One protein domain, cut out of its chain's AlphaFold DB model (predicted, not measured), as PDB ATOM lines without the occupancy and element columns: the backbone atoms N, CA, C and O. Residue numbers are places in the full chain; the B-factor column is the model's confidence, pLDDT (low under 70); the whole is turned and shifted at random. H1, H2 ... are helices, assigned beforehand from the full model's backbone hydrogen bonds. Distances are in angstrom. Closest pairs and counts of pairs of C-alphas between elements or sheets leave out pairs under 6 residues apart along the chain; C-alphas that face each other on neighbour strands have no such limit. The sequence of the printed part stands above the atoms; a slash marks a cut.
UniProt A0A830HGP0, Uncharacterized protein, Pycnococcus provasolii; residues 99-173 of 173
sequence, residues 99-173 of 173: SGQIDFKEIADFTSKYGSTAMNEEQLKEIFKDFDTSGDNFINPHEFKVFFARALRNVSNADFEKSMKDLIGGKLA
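This is residues 99 to 173 of the 173 residues of an uncharacterized protein of Pycnococcus provasolii (UniProt A0A830HGP0). Four short helices make the sides of a loosely closed frame: H4 stands across the open middle from H2, with H1 and H3 as the other two sides. The printed part has 75 residues with four named helices, H1 to H4 in chain order, and no named strand: all helix. It is compact, radius of gyration of the C-alphas 12.8 A, spanning 34 by 25 by 23 A.

H4, residues 157 to 169, is close but not clearly touching to H1, residues 104 to 114; their closest C-alphas, Tyr 114 and Leu 167, are 5.9 A apart. H1 only just touches H2, residues 121 to 131, with 3 pairs of C-alphas within 8 A, the closest Ala 108 and Leu 124 at 7.1 A. H2 touches H3, residues 141 to 151, about perpendicular at 79 degrees, closest C-alphas Phe 131 and Glu 143, 6.0 A. H3 and H4 are apart. In H1, H2, H3 and H4 every O i to N i+4 pair is within hydrogen-bond range.

H1 begins at C-alpha 104 (212.394, 234.314, 196.328) and measures 15.3 A, as does H2; H3 measures 15.4 A. H4, 17.4 A, ends at C-alpha 169 (197.462, 244.961, 207.647).

The printed part has no cut and no long link. Residues 114 to 119 and 170 to 173 have pLDDT under 70.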
ATOM      1  N   SER A  99     207.188 243.878 189.122       91.31
ATOM      2  CA  SER A  99     207.609 243.070 187.978       91.31
ATOM      3  C   SER A  99     206.469 242.210 187.425       91.31
ATOM      4  O   SER A  99     206.538 241.764 186.276       91.31
ATOM      5  N   GLY A 100     205.392 242.017 188.195       91.19
ATOM      6  CA  GLY A 100     204.274 241.139 187.861       91.19
ATOM      7  C   GLY A 100     204.541 239.673 188.203       91.19
ATOM      8  O   GLY A 100     203.732 238.808 187.854       91.19
ATOM      9  N   GLN A 101     205.658 239.384 188.868       93.94
ATOM     10  CA  GLN A 101     206.036 238.074 189.380       93.94
ATOM     11  C   GLN A 101     206.664 238.252 190.767       93.94
ATOM     12  O   GLN A 101     207.228 239.295 191.051       93.94
ATOM     13  N   ILE A 102     206.571 237.242 191.628       92.12
ATOM     14  CA  ILE A 102     207.185 237.281 192.960       92.12
ATOM     15  C   ILE A 102     208.471 236.464 192.936       92.12
ATOM     16  O   ILE A 102     208.440 235.269 192.622       92.12
ATOM     17  N   ASP A 103     209.589 237.078 193.310       92.31
ATOM     18  CA  ASP A 103     210.860 236.372 193.461       92.31
ATOM     19  C   ASP A 103     211.058 235.781 194.877       92.31
ATOM     20  O   ASP A 103     210.311 236.039 195.831       92.31
ATOM     21  N   PHE A 104     212.090 234.945 195.038       90.44
ATOM     22  CA  PHE A 104     212.394 234.314 196.328       90.44
ATOM     23  C   PHE A 104     212.719 235.329 197.440       90.44
ATOM     24  O   PHE A 104     212.446 235.087 198.618       90.44
ATOM     25  N   LYS A 105     213.330 236.465 197.103       89.75
ATOM     26  CA  LYS A 105     213.681 237.499 198.077       89.75
ATOM     27  C   LYS A 105     212.434 238.247 198.540       89.75
ATOM     28  O   LYS A 105     212.306 238.509 199.732       89.75
ATOM     29  N   GLU A 106     211.507 238.543 197.642       90.56
ATOM     30  CA  GLU A 106     210.241 239.200 197.963       90.56
ATOM     31  C   GLU A 106     209.372 238.339 198.877       90.56
ATOM     32  O   GLU A 106     208.877 238.826 199.900       90.56
ATOM     33  N   ILE A 107     209.256 237.036 198.597       86.25
ATOM     34  CA  ILE A 107     208.526 236.132 199.492       86.25
ATOM     35  C   ILE A 107     209.241 235.969 200.844       86.25
ATOM     36  O   ILE A 107     208.580 235.860 201.882       86.25
ATOM     37  N   ALA A 108     210.581 235.983 200.869       87.00
ATOM     38  CA  ALA A 108     211.364 235.923 202.104       87.00
ATOM     39  C   ALA A 108     211.142 237.167 202.967       87.00
ATOM     40  O   ALA A 108     210.871 237.065 204.166       87.00
ATOM     41  N   ASP A 109     211.187 238.345 202.353       85.88
ATOM     42  CA  ASP A 109     210.949 239.614 203.029       85.88
ATOM     43  C   ASP A 109     209.506 239.702 203.539       85.88
ATOM     44  O   ASP A 109     209.264 240.192 204.647       85.88
ATOM     45  N   PHE A 110     208.539 239.208 202.765       83.94
ATOM     46  CA  PHE A 110     207.140 239.163 203.170       83.94
ATOM     47  C   PHE A 110     206.908 238.213 204.349       83.94
ATOM     48  O   PHE A 110     206.340 238.616 205.366       83.94
ATOM     49  N   THR A 111     207.390 236.971 204.266       79.56
ATOM     50  CA  THR A 111     207.248 235.985 205.350       79.56
ATOM     51  C   THR A 111     207.996 236.405 206.612       79.56
ATOM     52  O   THR A 111     207.490 236.190 207.712       79.56
ATOM     53  N   SER A 112     209.132 237.095 206.490       78.31
ATOM     54  CA  SER A 112     209.842 237.662 207.640       78.31
ATOM     55  C   SER A 112     209.079 238.809 208.315       78.31
ATOM     56  O   SER A 112     209.173 238.954 209.533       78.31
ATOM     57  N   LYS A 113     208.342 239.628 207.554       73.31
ATOM     58  CA  LYS A 113     207.598 240.787 208.082       73.31
ATOM     59  C   LYS A 113     206.206 240.435 208.609       73.31
ATOM     60  O   LYS A 113     205.746 241.079 209.548       73.31
ATOM     61  N   TYR A 114     205.540 239.460 207.995       68.94
ATOM     62  CA  TYR A 114     204.122 239.164 208.227       68.94
ATOM     63  C   TYR A 114     203.856 237.726 208.694       68.94
ATOM     64  O   TYR A 114     202.744 237.416 209.120       68.94
ATOM     65  N   GLY A 115     204.852 236.838 208.645       63.09
ATOM     66  CA  GLY A 115     204.720 235.466 209.125       63.09
ATOM     67  C   GLY A 115     204.604 235.404 210.647       63.09
ATOM     68  O   GLY A 115     205.405 235.981 211.378       63.09
ATOM     69  N   SER A 116     203.620 234.653 211.148       57.38
ATOM     70  CA  SER A 116     203.409 234.436 212.590       57.38
ATOM     71  C   SER A 116     204.496 233.568 213.243       57.38
ATOM     72  O   SER A 116     204.525 233.405 214.460       57.38
ATOM     73  N   THR A 117     205.379 232.961 212.452       56.81
ATOM     74  CA  THR A 117     206.508 232.147 212.910       56.81
ATOM     75  C   THR A 117     207.672 232.400 211.966       56.81
ATOM     76  O   THR A 117     207.485 232.359 210.752       56.81
ATOM     77  N   ALA A 118     208.858 232.665 212.517       58.94
ATOM     78  CA  ALA A 118     210.077 232.752 211.725       58.94
ATOM     79  C   ALA A 118     210.298 231.401 211.028       58.94
ATOM     80  O   ALA A 118     210.654 230.416 211.675       58.94
ATOM     81  N   MET A 119     210.006 231.345 209.730       68.56
ATOM     82  CA  MET A 119     210.311 230.187 208.899       68.56
ATOM     83  C   MET A 119     211.808 230.178 208.616       68.56
ATOM     84  O   MET A 119     212.394 231.213 208.293       68.56
ATOM     85  N   ASN A 120     212.434 229.011 208.740       78.44
ATOM     86  CA  ASN A 120     213.829 228.856 208.338       78.44
ATOM     87  C   ASN A 120     213.933 228.874 206.805       78.44
ATOM     88  O   ASN A 120     212.985 228.512 206.109       78.44
ATOM     89  N   GLU A 121     215.102 229.235 206.275       81.19
ATOM     90  CA  GLU A 121     215.331 229.351 204.825       81.19
ATOM     91  C   GLU A 121     214.977 228.064 204.056       81.19
ATOM     92  O   GLU A 121     214.445 228.122 202.951       81.19
ATOM     93  N   GLU A 122     215.221 226.895 204.654       84.50
ATOM     94  CA  GLU A 122     214.866 225.593 204.074       84.50
ATOM     95  C   GLU A 122     213.347 225.411 203.935       84.50
ATOM     96  O   GLU A 122     212.878 224.996 202.878       84.50
ATOM     97  N   GLN A 123     212.570 225.797 204.950       82.94
ATOM     98  CA  GLN A 123     211.104 225.722 204.910       82.94
ATOM     99  C   GLN A 123     210.529 226.697 203.886       82.94
ATOM    100  O   GLN A 123     209.586 226.372 203.169       82.94
ATOM    101  N   LEU A 124     211.121 227.890 203.790       84.31
ATOM    102  CA  LEU A 124     210.719 228.870 202.794       84.31
ATOM    103  C   LEU A 124     210.993 228.363 201.374       84.31
ATOM    104  O   LEU A 124     210.159 228.552 200.497       84.31
ATOM    105  N   LYS A 125     212.127 227.688 201.148       86.50
ATOM    106  CA  LYS A 125     212.453 227.054 199.861       86.50
ATOM    107  C   LYS A 125     211.473 225.947 199.492       86.50
ATOM    108  O   LYS A 125     211.108 225.843 198.326       86.50
ATOM    109  N   GLU A 126     211.046 225.136 200.457       86.88
ATOM    110  CA  GLU A 126     210.019 224.114 200.225       86.88
ATOM    111  C   GLU A 126     208.685 224.746 199.827       86.88
ATOM    112  O   GLU A 126     208.124 224.381 198.798       86.88
ATOM    113  N   ILE A 127     208.228 225.758 200.571       83.75
ATOM    114  CA  ILE A 127     206.988 226.477 200.254       83.75
ATOM    115  C   ILE A 127     207.093 227.152 198.887       83.75
ATOM    116  O   ILE A 127     206.182 227.033 198.078       83.75
ATOM    117  N   PHE A 128     208.208 227.824 198.601       87.50
ATOM    118  CA  PHE A 128     208.436 228.477 197.315       87.50
ATOM    119  C   PHE A 128     208.336 227.488 196.153       87.50
ATOM    120  O   PHE A 128     207.696 227.779 195.151       87.50
ATOM    121  N   LYS A 129     208.896 226.288 196.316       88.25
ATOM    122  CA  LYS A 129     208.803 225.217 195.321       88.25
ATOM    123  C   LYS A 129     207.379 224.674 195.154       88.25
ATOM    124  O   LYS A 129     207.033 224.224 194.067       88.25
ATOM    125  N   ASP A 130     206.564 224.698 196.204       86.56
ATOM    126  CA  ASP A 130     205.150 224.323 196.106       86.56
ATOM    127  C   ASP A 130     204.319 225.372 195.342       86.56
ATOM    128  O   ASP A 130     203.300 225.019 194.743       86.56
ATOM    129  N   PHE A 131     204.742 226.642 195.350       87.56
ATOM    130  CA  PHE A 131     204.162 227.695 194.513       87.56
ATOM    131  C   PHE A 131     204.668 227.629 193.063       87.56
ATOM    132  O   PHE A 131     203.851 227.634 192.144       87.56
ATOM    133  N   ASP A 132     205.988 227.571 192.863       91.00
ATOM    134  CA  ASP A 132     206.645 227.578 191.549       91.00
ATOM    135  C   ASP A 132     206.519 226.212 190.857       91.00
ATOM    136  O   ASP A 132     207.400 225.347 190.892       91.00
ATOM    137  N   THR A 133     205.370 226.003 190.221       87.75
ATOM    138  CA  THR A 133     205.097 224.790 189.445       87.75
ATOM    139  C   THR A 133     205.789 224.790 188.085       87.75
ATOM    140  O   THR A 133     206.009 223.717 187.513       87.75
ATOM    141  N   SER A 134     206.112 225.971 187.558       89.31
ATOM    142  CA  SER A 134     206.768 226.142 186.264       89.31
ATOM    143  C   SER A 134     208.277 225.868 186.317       89.31
ATOM    144  O   SER A 134     208.861 225.440 185.316       89.31
ATOM    145  N   GLY A 135     208.894 226.034 187.489       88.19
ATOM    146  CA  GLY A 135     210.326 225.891 187.729       88.19
ATOM    147  C   GLY A 135     211.156 227.059 187.196       88.19
ATOM    148  O   GLY A 135     212.353 226.877 186.947       88.19
ATOM    149  N   ASP A 136     210.548 228.225 186.963       90.88
ATOM    150  CA  ASP A 136     211.239 229.420 186.465       90.88
ATOM    151  C   ASP A 136     211.884 230.259 187.588       90.88
ATOM    152  O   ASP A 136     212.652 231.178 187.304       90.88
ATOM    153  N   ASN A 137     211.716 229.844 188.849       89.62
ATOM    154  CA  ASN A 137     212.124 230.537 190.074       89.62
ATOM    155  C   ASN A 137     211.406 231.871 190.307       89.62
ATOM    156  O   ASN A 137     211.921 232.723 191.038       89.62
ATOM    157  N   PHE A 138     210.223 232.033 189.730       92.75
ATOM    158  CA  PHE A 138     209.317 233.137 189.976       92.75
ATOM    159  C   PHE A 138     207.916 232.588 190.247       92.75
ATOM    160  O   PHE A 138     207.540 231.522 189.780       92.75
ATOM    161  N   ILE A 139     207.117 233.316 191.022       92.94
ATOM    162  CA  ILE A 139     205.715 232.960 191.246       92.94
ATOM    163  C   ILE A 139     204.864 233.963 190.489       92.94
ATOM    164  O   ILE A 139     204.805 235.144 190.836       92.94
ATOM    165  N   ASN A 140     204.180 233.500 189.451       93.06
ATOM    166  CA  ASN A 140     203.251 234.347 188.712       93.06
ATOM    167  C   ASN A 140     201.856 234.392 189.390       93.06
ATOM    168  O   ASN A 140     201.540 233.560 190.250       93.06
ATOM    169  N   PRO A 141     200.970 235.336 189.007       91.31
ATOM    170  CA  PRO A 141     199.647 235.466 189.625       91.31
ATOM    171  C   PRO A 141     198.780 234.207 189.524       91.31
ATOM    172  O   PRO A 141     197.956 233.940 190.400       91.31
ATOM    173  N   HIS A 142     198.941 233.430 188.453       91.44
ATOM    174  CA  HIS A 142     198.186 232.200 188.249       91.44
ATOM    175  C   HIS A 142     198.650 231.102 189.221       91.44
ATOM    176  O   HIS A 142     197.816 230.519 189.914       91.44
ATOM    177  N   GLU A 143     199.957 230.889 189.363       92.56
ATOM    178  CA  GLU A 143     200.533 229.947 190.334       92.56
ATOM    179  C   GLU A 143     200.141 230.293 191.769       92.56
ATOM    180  O   GLU A 143     199.700 229.429 192.534       92.56
ATOM    181  N   PHE A 144     200.191 231.583 192.106       91.44
ATOM    182  CA  PHE A 144     199.746 232.090 193.397       91.44
ATOM    183  C   PHE A 144     198.282 231.716 193.679       91.44
ATOM    184  O   PHE A 144     197.969 231.126 194.718       91.44
ATOM    185  N   LYS A 145     197.369 231.988 192.736       91.69
ATOM    186  CA  LYS A 145     195.948 231.631 192.875       91.69
ATOM    187  C   LYS A 145     195.742 230.125 193.015       91.69
ATOM    188  O   LYS A 145     194.987 229.704 193.890       91.69
ATOM    189  N   VAL A 146     196.414 229.312 192.198       91.00
ATOM    190  CA  VAL A 146     196.289 227.846 192.233       91.00
ATOM    191  C   VAL A 146     196.710 227.289 193.590       91.00
ATOM    192  O   VAL A 146     196.003 226.446 194.152       91.00
ATOM    193  N   PHE A 147     197.818 227.776 194.149       90.88
ATOM    194  CA  PHE A 147     198.264 227.376 195.479       90.88
ATOM    195  C   PHE A 147     197.197 227.691 196.537       90.88
ATOM    196  O   PHE A 147     196.758 226.801 197.272       90.88
ATOM    197  N   PHE A 148     196.697 228.930 196.571       89.12
ATOM    198  CA  PHE A 148     195.707 229.343 197.569       89.12
ATOM    199  C   PHE A 148     194.331 228.697 197.374       89.12
ATOM    200  O   PHE A 148     193.660 228.396 198.362       89.12
ATOM    201  N   ALA A 149     193.928 228.389 196.140       89.44
ATOM    202  CA  ALA A 149     192.719 227.612 195.852       89.44
ATOM    203  C   ALA A 149     192.767 226.208 196.474       89.44
ATOM    204  O   ALA A 149     191.739 225.646 196.865       89.44
ATOM    205  N   ARG A 150     193.966 225.625 196.582       88.25
ATOM    206  CA  ARG A 150     194.187 224.322 197.222       88.25
ATOM    207  C   ARG A 150     194.293 224.470 198.735       88.25
ATOM    208  O   ARG A 150     193.609 223.744 199.453       88.25
ATOM    209  N   ALA A 151     195.086 225.428 199.209       86.25
ATOM    210  CA  ALA A 151     195.353 225.633 200.630       86.25
ATOM    211  C   ALA A 151     194.120 226.112 201.420       86.25
ATOM    212  O   ALA A 151     193.910 225.688 202.554       86.25
ATOM    213  N   LEU A 152     193.277 226.962 200.825       82.56
ATOM    214  CA  LEU A 152     192.176 227.644 201.520       82.56
ATOM    215  C   LEU A 152     190.786 227.092 201.171       82.56
ATOM    216  O   LEU A 152     189.770 227.709 201.508       82.56
ATOM    217  N   ARG A 153     190.716 225.922 200.524       81.44
ATOM    218  CA  ARG A 153     189.460 225.319 200.041       81.44
ATOM    219  C   ARG A 153     188.407 225.123 201.135       81.44
ATOM    220  O   ARG A 153     187.228 225.311 200.878       81.44
ATOM    221  N   ASN A 154     188.841 224.758 202.340       84.69
ATOM    222  CA  ASN A 154     187.955 224.430 203.464       84.69
ATOM    223  C   ASN A 154     187.921 225.528 204.541       84.69
ATOM    224  O   ASN A 154     187.505 225.274 205.669       84.69
ATOM    225  N   VAL A 155     188.399 226.731 204.218       88.38
ATOM    226  CA  VAL A 155     188.444 227.862 205.151       88.38
ATOM    227  C   VAL A 155     187.152 228.664 205.027       88.38
ATOM    228  O   VAL A 155     186.713 228.958 203.913       88.38
ATOM    229  N   SER A 156     186.542 229.022 206.159       91.38
ATOM    230  CA  SER A 156     185.337 229.857 206.183       91.38
ATOM    231  C   SER A 156     185.626 231.265 205.646       91.38
ATOM    232  O   SER A 156     186.765 231.727 205.691       91.38
ATOM    233  N   ASN A 157     184.610 231.988 205.164       90.56
ATOM    234  CA  ASN A 157     184.826 233.352 204.661       90.56
ATOM    235  C   ASN A 157     185.336 234.301 205.759       90.56
ATOM    236  O   ASN A 157     186.173 235.153 205.480       90.56
ATOM    237  N   ALA A 158     184.900 234.108 207.009       90.50
ATOM    238  CA  ALA A 158     185.359 234.903 208.145       90.50
ATOM    239  C   ALA A 158     186.840 234.647 208.471       90.50
ATOM    240  O   ALA A 158     187.609 235.595 208.637       90.50
ATOM    241  N   ASP A 159     187.250 233.377 208.523       91.38
ATOM    242  CA  ASP A 159     188.645 233.013 208.788       91.38
ATOM    243  C   ASP A 159     189.551 233.443 207.635       91.38
ATOM    244  O   ASP A 159     190.626 233.989 207.865       91.38
ATOM    245  N   PHE A 160     189.085 233.275 206.394       91.19
ATOM    246  CA  PHE A 160     189.791 233.729 205.202       91.19
ATOM    247  C   PHE A 160     190.017 235.243 205.241       91.19
ATOM    248  O   PHE A 160     191.148 235.697 205.084       91.19
ATOM    249  N   GLU A 161     188.965 236.033 205.481       90.81
ATOM    250  CA  GLU A 161     189.075 237.493 205.537       90.81
ATOM    251  C   GLU A 161     190.039 237.935 206.635       90.81
ATOM    252  O   GLU A 161     190.855 238.831 206.420       90.81
ATOM    253  N   LYS A 162     189.964 237.292 207.804       89.94
ATOM    254  CA  LYS A 162     190.886 237.547 208.906       89.94
ATOM    255  C   LYS A 162     192.329 237.273 208.482       89.94
ATOM    256  O   LYS A 162     193.154 238.172 208.596       89.94
ATOM    257  N   SER A 163     192.617 236.098 207.919       87.12
ATOM    258  CA  SER A 163     193.960 235.760 207.435       87.12
ATOM    259  C   SER A 163     194.472 236.760 206.395       87.12
ATOM    260  O   SER A 163     195.607 237.214 206.496       87.12
ATOM    261  N   MET A 164     193.643 237.169 205.431       88.81
ATOM    262  CA  MET A 164     194.050 238.133 204.400       88.81
ATOM    263  C   MET A 164     194.290 239.537 204.970       88.81
ATOM    264  O   MET A 164     195.236 240.220 204.575       88.81
ATOM    265  N   LYS A 165     193.472 239.969 205.936       87.75
ATOM    266  CA  LYS A 165     193.688 241.230 206.659       87.75
ATOM    267  C   LYS A 165     194.960 241.203 207.489       87.75
ATOM    268  O   LYS A 165     195.658 242.211 207.510       87.75
ATOM    269  N   ASP A 166     195.268 240.088 208.139       84.12
ATOM    270  CA  ASP A 166     196.486 239.947 208.935       84.12
ATOM    271  C   ASP A 166     197.729 240.034 208.028       84.12
ATOM    272  O   ASP A 166     198.667 240.776 208.333       84.12
ATOM    273  N   LEU A 167     197.676 239.392 206.853       81.88
ATOM    274  CA  LEU A 167     198.728 239.435 205.830       81.88
ATOM    275  C   LEU A 167     198.959 240.840 205.242       81.88
ATOM    276  O   LEU A 167     200.101 241.228 205.013       81.88
ATOM    277  N   ILE A 168     197.903 241.628 205.006       80.19
ATOM    278  CA  ILE A 168     198.020 242.971 204.398       80.19
ATOM    279  C   ILE A 168     198.241 244.068 205.457       80.19
ATOM    280  O   ILE A 168     198.939 245.055 205.213       80.19
ATOM    281  N   GLY A 169     197.614 243.924 206.624       70.25
ATOM    282  CA  GLY A 169     197.462 244.961 207.647       70.25
ATOM    283  C   GLY A 169     198.569 245.016 208.698       70.25
ATOM    284  O   GLY A 169     198.634 245.998 209.436       70.25
ATOM    285  N   GLY A 170     199.445 244.008 208.782       62.00
ATOM    286  CA  GLY A 170     200.642 244.059 209.629       62.00
ATOM    287  C   GLY A 170     200.383 244.232 211.130       62.00
ATOM    288  O   GLY A 170     201.216 244.811 211.823       62.00
ATOM    289  N   LYS A 171     199.245 243.758 211.654       41.94
ATOM    290  CA  LYS A 171     198.999 243.686 213.101       41.94
ATOM    291  C   LYS A 171     199.114 242.244 213.583       41.94
ATOM    292  O   LYS A 171     198.119 241.550 213.740       41.94
ATOM    293  N   LEU A 172     200.345 241.837 213.876       42.66
ATOM    294  CA  LEU A 172     200.582 240.861 214.933       42.66
ATOM    295  C   LEU A 172     200.366 241.615 216.253       42.66
ATOM    296  O   LEU A 172     201.161 242.488 216.603       42.66
ATOM    297  N   ALA A 173     199.228 241.373 216.902       33.72
ATOM    298  CA  ALA A 173     199.016 241.754 218.297       33.72
ATOM    299  C   ALA A 173     199.483 240.612 219.202       33.72
ATOM    300  O   ALA A 173     199.171 239.449 218.861       33.72
TER     301      ALA A 173